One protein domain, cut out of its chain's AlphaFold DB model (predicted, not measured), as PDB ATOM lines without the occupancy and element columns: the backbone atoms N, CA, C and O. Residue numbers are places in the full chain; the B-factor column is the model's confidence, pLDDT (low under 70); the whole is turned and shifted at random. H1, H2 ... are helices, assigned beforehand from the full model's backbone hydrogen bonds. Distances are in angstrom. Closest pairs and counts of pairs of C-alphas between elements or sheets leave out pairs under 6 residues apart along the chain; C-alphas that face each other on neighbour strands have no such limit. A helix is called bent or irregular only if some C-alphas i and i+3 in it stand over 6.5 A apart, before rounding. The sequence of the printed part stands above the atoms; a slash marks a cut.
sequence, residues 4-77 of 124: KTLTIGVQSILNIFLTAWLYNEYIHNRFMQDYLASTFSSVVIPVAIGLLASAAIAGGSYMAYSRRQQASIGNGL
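Overview. This is residues 4 to 77 of the 124 residues of an uncharacterized protein of Candidatus Bathyarchaeota archaeon (UniProt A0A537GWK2). This is an open, flat hook of helix: H1 makes one arm, a corner leads into the short crosspiece H2a, and after a bend the long arm H2b runs away to the far end. The space between H1 and H2b is empty, and residues 4 to 21 and 37 to 77 stand free. The printed part has 74 residues with two named helices, H1 then H2, and no named strand; the class is all helix. It is extended, with a radius of gyration of the C-alphas of 21.5 A and spans of 66 by 38 by 13 A.

Arrangement. H1, residues 4 to 28, is followed by a tight link of one residue, Asn 29. H2, residues 30 to 74, was assigned as one helix by its hydrogen bonds but is bent: C-alphas 42 and 45 are 6.9 A apart. Its arms are H2a, residues 30 to 42, and H2b, residues 45 to 74, at a steep tilt of 51 degrees. H1 and H2a only just touch, only at the corner by their link, with 3 pairs of C-alphas within 8 A. H1 does so with residues 26 to 27 alone and H2a with residues 32 to 33 alone; the closest C-alphas, of Tyr 26 and Met 32, are 5.9 A apart. Their lines are about perpendicular at 71 degrees, only just beyond steep. H1 and H2b are apart. In H1, H2a and H2b every O i to N i+4 pair is within hydrogen-bond range.

Along the chain. H1 begins at C-alpha 4, (-17.529, 27.532, 9.722), and is 36.3 A long from first to last C-alpha. H2a begins at C-alpha 30, (-12.314, 62.302, -7.768), and is 18.9 A long. H2b is 42.0 A long and ends at C-alpha 74, (-4.229, 37.676, 47.906).

Size, cuts and confidence. The two C-alphas farthest apart are those of Arg 30 and Leu 77, at 66.1 A. The printed part has no cut. The mean pLDDT of the printed part is 84.2, and residues 70 to 77 are under 70.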
ATOM      1  N   LYS A   4     -17.738  26.191   9.152       89.88
ATOM      2  CA  LYS A   4     -17.529  27.532   9.722       89.88
ATOM      3  C   LYS A   4     -16.203  28.160   9.281       89.88
ATOM      4  O   LYS A   4     -16.150  29.338   8.957       89.88
ATOM      5  N   THR A   5     -15.130  27.374   9.249       89.06
ATOM      6  CA  THR A   5     -13.807  27.843   8.811       89.06
ATOM      7  C   THR A   5     -13.816  28.189   7.325       89.06
ATOM      8  O   THR A   5     -13.220  29.182   6.927       89.06
ATOM      9  N   LEU A   6     -14.544  27.412   6.515       90.62
ATOM     10  CA  LEU A   6     -14.708  27.685   5.089       90.62
ATOM     11  C   LEU A   6     -15.513  28.969   4.856       90.62
ATOM     12  O   LEU A   6     -15.071  29.819   4.092       90.62
ATOM     13  N   THR A   7     -16.641  29.160   5.550       93.19
ATOM     14  CA  THR A   7     -17.435  30.395   5.424       93.19
ATOM     15  C   THR A   7     -16.646  31.630   5.847       93.19
ATOM     16  O   THR A   7     -16.696  32.644   5.161       93.19
ATOM     17  N   ILE A   8     -15.866  31.535   6.930       93.94
ATOM     18  CA  ILE A   8     -15.002  32.632   7.385       93.94
ATOM     19  C   ILE A   8     -13.919  32.930   6.341       93.94
ATOM     20  O   ILE A   8     -13.698  34.092   6.011       93.94
ATOM     21  N   GLY A   9     -13.275  31.898   5.789       95.00
ATOM     22  CA  GLY A   9     -12.253  32.062   4.754       95.00
ATOM     23  C   GLY A   9     -12.802  32.729   3.493       95.00
ATOM     24  O   GLY A   9     -12.241  33.716   3.027       95.00
ATOM     25  N   VAL A  10     -13.940  32.248   2.985       95.75
ATOM     26  CA  VAL A  10     -14.602  32.823   1.803       95.75
ATOM     27  C   VAL A  10     -15.013  34.272   2.054       95.75
ATOM     28  O   VAL A  10     -14.732  35.137   1.230       95.75
ATOM     29  N   GLN A  11     -15.618  34.562   3.205       95.88
ATOM     30  CA  GLN A  11     -16.022  35.925   3.539       95.88
ATOM     31  C   GLN A  11     -14.820  36.864   3.672       95.88
ATOM     32  O   GLN A  11     -14.875  38.002   3.215       95.88
ATOM     33  N   SER A  12     -13.709  36.382   4.234       95.69
ATOM     34  CA  SER A  12     -12.468  37.153   4.306       95.69
ATOM     35  C   SER A  12     -11.938  37.495   2.913       95.69
ATOM     36  O   SER A  12     -11.579  38.643   2.669       95.69
ATOM     37  N   ILE A  13     -11.911  36.526   1.995       96.81
ATOM     38  CA  ILE A  13     -11.437  36.743   0.620       96.81
ATOM     39  C   ILE A  13     -12.328  37.760  -0.099       96.81
ATOM     40  O   ILE A  13     -11.814  38.699  -0.703       96.81
ATOM     41  N   LEU A  14     -13.652  37.616   0.018       97.19
ATOM     42  CA  LEU A  14     -14.610  38.554  -0.572       97.19
ATOM     43  C   LEU A  14     -14.419  39.976  -0.035       97.19
ATOM     44  O   LEU A  14     -14.400  40.921  -0.816       97.19
ATOM     45  N   ASN A  15     -14.215  40.134   1.274       96.94
ATOM     46  CA  ASN A  15     -13.983  41.443   1.885       96.94
ATOM     47  C   ASN A  15     -12.676  42.092   1.404       96.94
ATOM     48  O   ASN A  15     -12.651  43.295   1.141       96.94
ATOM     49  N   ILE A  16     -11.598  41.313   1.266       96.75
ATOM     50  CA  ILE A  16     -10.319  41.808   0.734       96.75
ATOM     51  C   ILE A  16     -10.495  42.256  -0.718       96.75
ATOM     52  O   ILE A  16     -10.081  43.359  -1.069       96.75
ATOM     53  N   PHE A  17     -11.147  41.436  -1.545       97.50
ATOM     54  CA  PHE A  17     -11.403  41.769  -2.944       97.50
ATOM     55  C   PHE A  17     -12.261  43.031  -3.078       97.50
ATOM     56  O   PHE A  17     -11.922  43.932  -3.841       97.50
ATOM     57  N   LEU A  18     -13.327  43.136  -2.283       97.19
ATOM     58  CA  LEU A  18     -14.195  44.309  -2.259       97.19
ATOM     59  C   LEU A  18     -13.424  45.570  -1.858       97.19
ATOM     60  O   LEU A  18     -13.611  46.623  -2.458       97.19
ATOM     61  N   THR A  19     -12.530  45.456  -0.876       95.19
ATOM     62  CA  THR A  19     -11.696  46.572  -0.414       95.19
ATOM     63  C   THR A  19     -10.710  47.005  -1.494       95.19
ATOM     64  O   THR A  19     -10.568  48.198  -1.745       95.19
ATOM     65  N   ALA A  20     -10.060  46.055  -2.171       96.44
ATOM     66  CA  ALA A  20      -9.164  46.349  -3.286       96.44
ATOM     67  C   ALA A  20      -9.906  47.036  -4.443       96.44
ATOM     68  O   ALA A  20      -9.411  48.011  -5.004       96.44
ATOM     69  N   TRP A  21     -11.114  46.568  -4.760       95.94
ATOM     70  CA  TRP A  21     -11.955  47.176  -5.787       95.94
ATOM     71  C   TRP A  21     -12.390  48.599  -5.408       95.94
ATOM     72  O   TRP A  21     -12.187  49.522  -6.193       95.94
ATOM     73  N   LEU A  22     -12.891  48.802  -4.184       94.12
ATOM     74  CA  LEU A  22     -13.257  50.124  -3.655       94.12
ATOM     75  C   LEU A  22     -12.072  51.092  -3.644       94.12
ATOM     76  O   LEU A  22     -12.235  52.268  -3.949       94.12
ATOM     77  N   TYR A  23     -10.880  50.608  -3.296       93.00
ATOM     78  CA  TYR A  23      -9.666  51.415  -3.311       93.00
ATOM     79  C   TYR A  23      -9.282  51.837  -4.731       93.00
ATOM     80  O   TYR A  23      -8.918  52.990  -4.965       93.00
ATOM     81  N   ASN A  24      -9.398  50.920  -5.692       94.38
ATOM     82  CA  ASN A  24      -9.141  51.239  -7.086       94.38
ATOM     83  C   ASN A  24     -10.144  52.278  -7.611       94.38
ATOM     84  O   ASN A  24      -9.733  53.249  -8.239       94.38
ATOM     85  N   GLU A  25     -11.430  52.120  -7.294       93.62
ATOM     86  CA  GLU A  25     -12.471  53.099  -7.628       93.62
ATOM     87  C   GLU A  25     -12.176  54.465  -6.988       93.62
ATOM     88  O   GLU A  25     -12.215  55.491  -7.661       93.62
ATOM     89  N   TYR A  26     -11.769  54.483  -5.718       91.75
ATOM     90  CA  TYR A  26     -11.403  55.704  -5.002       91.75
ATOM     91  C   TYR A  26     -10.267  56.485  -5.678       91.75
ATOM     92  O   TYR A  26     -10.325  57.711  -5.742       91.75
ATOM     93  N   ILE A  27      -9.228  55.815  -6.188       94.00
ATOM     94  CA  ILE A  27      -8.114  56.497  -6.871       94.00
ATOM     95  C   ILE A  27      -8.568  57.122  -8.192       94.00
ATOM     96  O   ILE A  27      -8.129  58.220  -8.532       94.00
ATOM     97  N   HIS A  28      -9.440  56.435  -8.926       93.75
ATOM     98  CA  HIS A  28      -9.848  56.850 -10.267       93.75
ATOM     99  C   HIS A  28     -11.068  57.783 -10.268       93.75
ATOM    100  O   HIS A  28     -11.354  58.410 -11.286       93.75
ATOM    101  N   ASN A  29     -11.762  57.924  -9.136       91.81
ATOM    102  CA  ASN A  29     -12.975  58.721  -9.019       91.81
ATOM    103  C   ASN A  29     -12.807  59.888  -8.034       91.81
ATOM    104  O   ASN A  29     -12.987  59.752  -6.821       91.81
ATOM    105  N   ARG A  30     -12.519  61.081  -8.569       91.38
ATOM    106  CA  ARG A  30     -12.314  62.302  -7.768       91.38
ATOM    107  C   ARG A  30     -13.532  62.695  -6.922       91.38
ATOM    108  O   ARG A  30     -13.359  63.161  -5.802       91.38
ATOM    109  N   PHE A  31     -14.754  62.453  -7.400       90.25
ATOM    110  CA  PHE A  31     -15.969  62.768  -6.634       90.25
ATOM    111  C   PHE A  31     -16.073  61.938  -5.351       90.25
ATOM    112  O   PHE A  31     -16.508  62.440  -4.314       90.25
ATOM    113  N   MET A  32     -15.634  60.679  -5.401       87.00
ATOM    114  CA  MET A  32     -15.594  59.806  -4.231       87.00
ATOM    115  C   MET A  32     -14.562  60.293  -3.204       87.00
ATOM    116  O   MET A  32     -14.818  60.224  -2.001       87.00
ATOM    117  N   GLN A  33     -13.430  60.834  -3.667       88.44
ATOM    118  CA  GLN A  33     -12.402  61.422  -2.803       88.44
ATOM    119  C   GLN A  33     -12.921  62.649  -2.057       88.44
ATOM    120  O   GLN A  33     -12.822  62.702  -0.830       88.44
ATOM    121  N   ASP A  34     -13.533  63.594  -2.773       90.00
ATOM    122  CA  ASP A  34     -14.065  64.824  -2.180       90.00
ATOM    123  C   ASP A  34     -15.210  64.520  -1.191       90.00
ATOM    124  O   ASP A  34     -15.273  65.075  -0.087       90.00
ATOM    125  N   TYR A  35     -16.081  63.563  -1.533       87.75
ATOM    126  CA  TYR A  35     -17.148  63.099  -0.645       87.75
ATOM    127  C   TYR A  35     -16.600  62.480   0.648       87.75
ATOM    128  O   TYR A  35     -17.028  62.853   1.744       87.75
ATOM    129  N   LEU A  36     -15.633  61.564   0.549       86.31
ATOM    130  CA  LEU A  36     -15.045  60.925   1.725       86.31
ATOM    131  C   LEU A  36     -14.239  61.912   2.567       86.31
ATOM    132  O   LEU A  36     -14.348  61.869   3.788       86.31
ATOM    133  N   ALA A  37     -13.497  62.836   1.957       85.81
ATOM    134  CA  ALA A  37     -12.768  63.871   2.685       85.81
ATOM    135  C   ALA A  37     -13.714  64.737   3.535       85.81
ATOM    136  O   ALA A  37     -13.451  64.966   4.718       85.81
ATOM    137  N   SER A  38     -14.854  65.155   2.973       84.00
ATOM    138  CA  SER A  38     -15.865  65.919   3.720       84.00
ATOM    139  C   SER A  38     -16.544  65.084   4.815       84.00
ATOM    140  O   SER A  38     -16.707  65.544   5.947       84.00
ATOM    141  N   THR A  39     -16.859  63.822   4.521       82.75
ATOM    142  CA  THR A  39     -17.512  62.910   5.466       82.75
ATOM    143  C   THR A  39     -16.588  62.587   6.637       82.75
ATOM    144  O   THR A  39     -16.980  62.745   7.793       82.75
ATOM    145  N   PHE A  40     -15.333  62.215   6.377       79.19
ATOM    146  CA  PHE A  40     -14.357  61.934   7.428       79.19
ATOM    147  C   PHE A  40     -14.021  63.176   8.249       79.19
ATOM    148  O   PHE A  40     -13.893  63.055   9.462       79.19
ATOM    149  N   SER A  41     -13.989  64.370   7.652       76.94
ATOM    150  CA  SER A  41     -13.840  65.615   8.420       76.94
ATOM    151  C   SER A  41     -14.908  65.748   9.521       76.94
ATOM    152  O   SER A  41     -14.600  66.102  10.657       76.94
ATOM    153  N   SER A  42     -16.155  65.362   9.227       75.06
ATOM    154  CA  SER A  42     -17.257  65.409  10.201       75.06
ATOM    155  C   SER A  42     -17.323  64.203  11.155       75.06
ATOM    156  O   SER A  42     -17.750  64.339  12.301       75.06
ATOM    157  N   VAL A  43     -16.887  63.021  10.709       75.69
ATOM    158  CA  VAL A  43     -17.114  61.742  11.411       75.69
ATOM    159  C   VAL A  43     -15.883  61.251  12.193       75.69
ATOM    160  O   VAL A  43     -16.023  60.444  13.113       75.69
ATOM    161  N   VAL A  44     -14.679  61.762  11.914       76.19
ATOM    162  CA  VAL A  44     -13.444  61.353  12.615       76.19
ATOM    163  C   VAL A  44     -13.534  61.596  14.121       76.19
ATOM    164  O   VAL A  44     -13.140  60.735  14.905       76.19
ATOM    165  N   ILE A  45     -14.104  62.727  14.541       70.75
ATOM    166  CA  ILE A  45     -14.232  63.084  15.958       70.75
ATOM    167  C   ILE A  45     -15.169  62.117  16.709       70.75
ATOM    168  O   ILE A  45     -14.720  61.504  17.683       70.75
ATOM    169  N   PRO A  46     -16.436  61.908  16.292       76.62
ATOM    170  CA  PRO A  46     -17.330  60.990  17.000       76.62
ATOM    171  C   PRO A  46     -16.849  59.535  16.955       76.62
ATOM    172  O   PRO A  46     -17.002  58.822  17.946       76.62
ATOM    173  N   VAL A  47     -16.219  59.091  15.861       82.25
ATOM    174  CA  VAL A  47     -15.659  57.732  15.773       82.25
ATOM    175  C   VAL A  47     -14.476  57.557  16.720       82.25
ATOM    176  O   VAL A  47     -14.430  56.569  17.450       82.25
ATOM    177  N   ALA A  48     -13.549  58.517  16.770       75.00
ATOM    178  CA  ALA A  48     -12.416  58.458  17.688       75.00
ATOM    179  C   ALA A  48     -12.878  58.426  19.153       75.00
ATOM    180  O   ALA A  48     -12.401  57.596  19.927       75.00
ATOM    181  N   ILE A  49     -13.854  59.264  19.522       81.88
ATOM    182  CA  ILE A  49     -14.436  59.285  20.872       81.88
ATOM    183  C   ILE A  49     -15.141  57.961  21.183       81.88
ATOM    184  O   ILE A  49     -14.937  57.400  22.259       81.88
ATOM    185  N   GLY A  50     -15.929  57.430  20.245       84.56
ATOM    186  CA  GLY A  50     -16.616  56.148  20.408       84.56
ATOM    187  C   GLY A  50     -15.647  54.981  20.617       84.56
ATOM    188  O   GLY A  50     -15.863  54.144  21.497       84.56
ATOM    189  N   LEU A  51     -14.542  54.950  19.868       87.06
ATOM    190  CA  LEU A  51     -13.492  53.938  20.016       87.06
ATOM    191  C   LEU A  51     -12.748  54.074  21.349       87.06
ATOM    192  O   LEU A  51     -12.556  53.072  22.039       87.06
ATOM    193  N   LEU A  52     -12.389  55.296  21.754       85.12
ATOM    194  CA  LEU A  52     -11.756  55.566  23.049       85.12
ATOM    195  C   LEU A  52     -12.664  55.186  24.221       85.12
ATOM    196  O   LEU A  52     -12.210  54.524  25.150       85.12
ATOM    197  N   ALA A  53     -13.947  55.548  24.167       85.62
ATOM    198  CA  ALA A  53     -14.920  55.179  25.187       85.62
ATOM    199  C   ALA A  53     -15.077  53.655  25.273       85.62
ATOM    200  O   ALA A  53     -15.026  53.090  26.363       85.62
ATOM    201  N   SER A  54     -15.178  52.974  24.130       86.38
ATOM    202  CA  SER A  54     -15.274  51.510  24.078       86.38
ATOM    203  C   SER A  54     -14.033  50.838  24.672       86.38
ATOM    204  O   SER A  54     -14.154  49.923  25.489       86.38
ATOM    205  N   ALA A  55     -12.840  51.328  24.328       87.12
ATOM    206  CA  ALA A  55     -11.579  50.839  24.873       87.12
ATOM    207  C   ALA A  55     -11.453  51.116  26.380       87.12
ATOM    208  O   ALA A  55     -11.009  50.245  27.126       87.12
ATOM    209  N   ALA A  56     -11.891  52.285  26.851       86.44
ATOM    210  CA  ALA A  56     -11.890  52.635  28.268       86.44
ATOM    211  C   ALA A  56     -12.873  51.777  29.075       86.44
ATOM    212  O   ALA A  56     -12.544  51.342  30.177       86.44
ATOM    213  N   ILE A  57     -14.053  51.473  28.530       87.75
ATOM    214  CA  ILE A  57     -15.046  50.611  29.181       87.75
ATOM    215  C   ILE A  57     -14.544  49.165  29.226       87.75
ATOM    216  O   ILE A  57     -14.560  48.541  30.289       87.75
ATOM    217  N   ALA A  58     -14.051  48.626  28.109       88.12
ATOM    218  CA  ALA A  58     -13.524  47.263  28.050       88.12
ATOM    219  C   ALA A  58     -12.258  47.101  28.911       88.12
ATOM    220  O   ALA A  58     -12.156  46.179  29.718       88.12
ATOM    221  N   GLY A  59     -11.314  48.037  28.806       85.81
ATOM    222  CA  GLY A  59     -10.088  48.044  29.598       85.81
ATOM    223  C   GLY A  59     -10.354  48.287  31.084       85.81
ATOM    224  O   GLY A  59      -9.826  47.570  31.930       85.81
ATOM    225  N   GLY A  60     -11.218  49.245  31.418       83.00
ATOM    226  CA  GLY A  60     -11.603  49.557  32.794       83.00
ATOM    227  C   GLY A  60     -12.348  48.407  33.471       83.00
ATOM    228  O   GLY A  60     -12.025  48.053  34.605       83.00
ATOM    229  N   SER A  61     -13.286  47.766  32.768       83.06
ATOM    230  CA  SER A  61     -13.983  46.577  33.278       83.06
ATOM    231  C   SER A  61     -13.035  45.390  33.458       83.06
ATOM    232  O   SER A  61     -13.078  44.742  34.505       83.06
ATOM    233  N   TYR A  62     -12.118  45.156  32.514       87.50
ATOM    234  CA  TYR A  62     -11.091  44.124  32.645       87.50
ATOM    235  C   TYR A  62     -10.154  44.383  33.830       87.50
ATOM    236  O   TYR A  62      -9.908  43.483  34.630       87.50
ATOM    237  N   MET A  63      -9.675  45.618  34.001       83.56
ATOM    238  CA  MET A  63      -8.793  45.996  35.112       83.56
ATOM    239  C   MET A  63      -9.502  45.940  36.470       83.56
ATOM    240  O   MET A  63      -8.917  45.511  37.464       83.56
ATOM    241  N   ALA A  64     -10.776  46.332  36.538       81.75
ATOM    242  CA  ALA A  64     -11.576  46.192  37.752       81.75
ATOM    243  C   ALA A  64     -11.825  44.714  38.099       81.75
ATOM    244  O   ALA A  64     -11.756  44.329  39.270       81.75
ATOM    245  N   TYR A  65     -12.082  43.878  37.091       83.12
ATOM    246  CA  TYR A  65     -12.265  42.441  37.261       83.12
ATOM    247  C   TYR A  65     -10.971  41.745  37.706       83.12
ATOM    248  O   TYR A  65     -10.984  41.000  38.687       83.12
ATOM    249  N   SER A  66      -9.839  42.046  37.065       81.25
ATOM    250  CA  SER A  66      -8.538  41.462  37.404       81.25
ATOM    251  C   SER A  66      -8.076  41.864  38.807       81.25
ATOM    252  O   SER A  66      -7.628  41.007  39.569       81.25
ATOM    253  N   ARG A  67      -8.284  43.124  39.221       78.56
ATOM    254  CA  ARG A  67      -8.012  43.570  40.599       78.56
ATOM    255  C   ARG A  67      -8.857  42.830  41.633       78.56
ATOM    256  O   ARG A  67      -8.339  42.466  42.684       78.56
ATOM    257  N   ARG A  68     -10.140  42.570  41.352       74.75
ATOM    258  CA  ARG A  68     -11.003  41.779  42.251       74.75
ATOM    259  C   ARG A  68     -10.538  40.328  42.361       74.75
ATOM    260  O   ARG A  68     -10.534  39.782  43.461       74.75
ATOM    261  N   GLN A  69     -10.106  39.719  41.258       74.94
ATOM    262  CA  GLN A  69      -9.532  38.373  41.286       74.94
ATOM    263  C   GLN A  69      -8.224  38.329  42.085       74.94
ATOM    264  O   GLN A  69      -8.064  37.463  42.941       74.94
ATOM    265  N   GLN A  70      -7.323  39.292  41.881       68.06
ATOM    266  CA  GLN A  70      -6.073  39.385  42.640       68.06
ATOM    267  C   GLN A  70      -6.310  39.643  44.131       68.06
ATOM    268  O   GLN A  70      -5.657  39.014  44.954       68.06
ATOM    269  N   ALA A  71      -7.274  40.490  44.504       65.69
ATOM    270  CA  ALA A  71      -7.646  40.699  45.905       65.69
ATOM    271  C   ALA A  71      -8.265  39.438  46.541       65.69
ATOM    272  O   ALA A  71      -7.994  39.129  47.700       65.69
ATOM    273  N   SER A  72      -9.051  38.668  45.779       59.41
ATOM    274  CA  SER A  72      -9.599  37.383  46.231       59.41
ATOM    275  C   SER A  72      -8.521  36.305  46.394       59.41
ATOM    276  O   SER A  72      -8.633  35.472  47.290       59.41
ATOM    277  N   ILE A  73      -7.482  36.311  45.553       60.78
ATOM    278  CA  ILE A  73      -6.351  35.374  45.634       60.78
ATOM    279  C   ILE A  73      -5.365  35.802  46.734       60.78
ATOM    280  O   ILE A  73      -4.914  34.966  47.512       60.78
ATOM    281  N   GLY A  74      -5.097  37.103  46.872       55.25
ATOM    282  CA  GLY A  74      -4.229  37.676  47.906       55.25
ATOM    283  C   GLY A  74      -4.779  37.502  49.323       55.25
ATOM    284  O   GLY A  74      -4.022  37.183  50.235       55.25
ATOM    285  N   ASN A  75      -6.101  37.587  49.511       53.56
ATOM    286  CA  ASN A  75      -6.739  37.246  50.789       53.56
ATOM    287  C   ASN A  75      -6.868  35.726  51.025       53.56
ATOM    288  O   ASN A  75      -7.119  35.308  52.155       53.56
ATOM    289  N   GLY A  76      -6.679  34.900  49.990       48.31
ATOM    290  CA  GLY A  76      -6.592  33.439  50.092       48.31
ATOM    291  C   GLY A  76      -5.208  32.924  50.510       48.31
ATOM    292  O   GLY A  76      -5.085  31.768  50.903       48.31
ATOM    293  N   LEU A  77      -4.179  33.781  50.484       45.22
ATOM    294  CA  LEU A  77      -2.811  33.486  50.921       45.22
ATOM    295  C   LEU A  77      -2.521  34.064  52.319       45.22
ATOM    296  O   LEU A  77      -1.494  34.689  52.566       45.22
TER     297      LEU A  77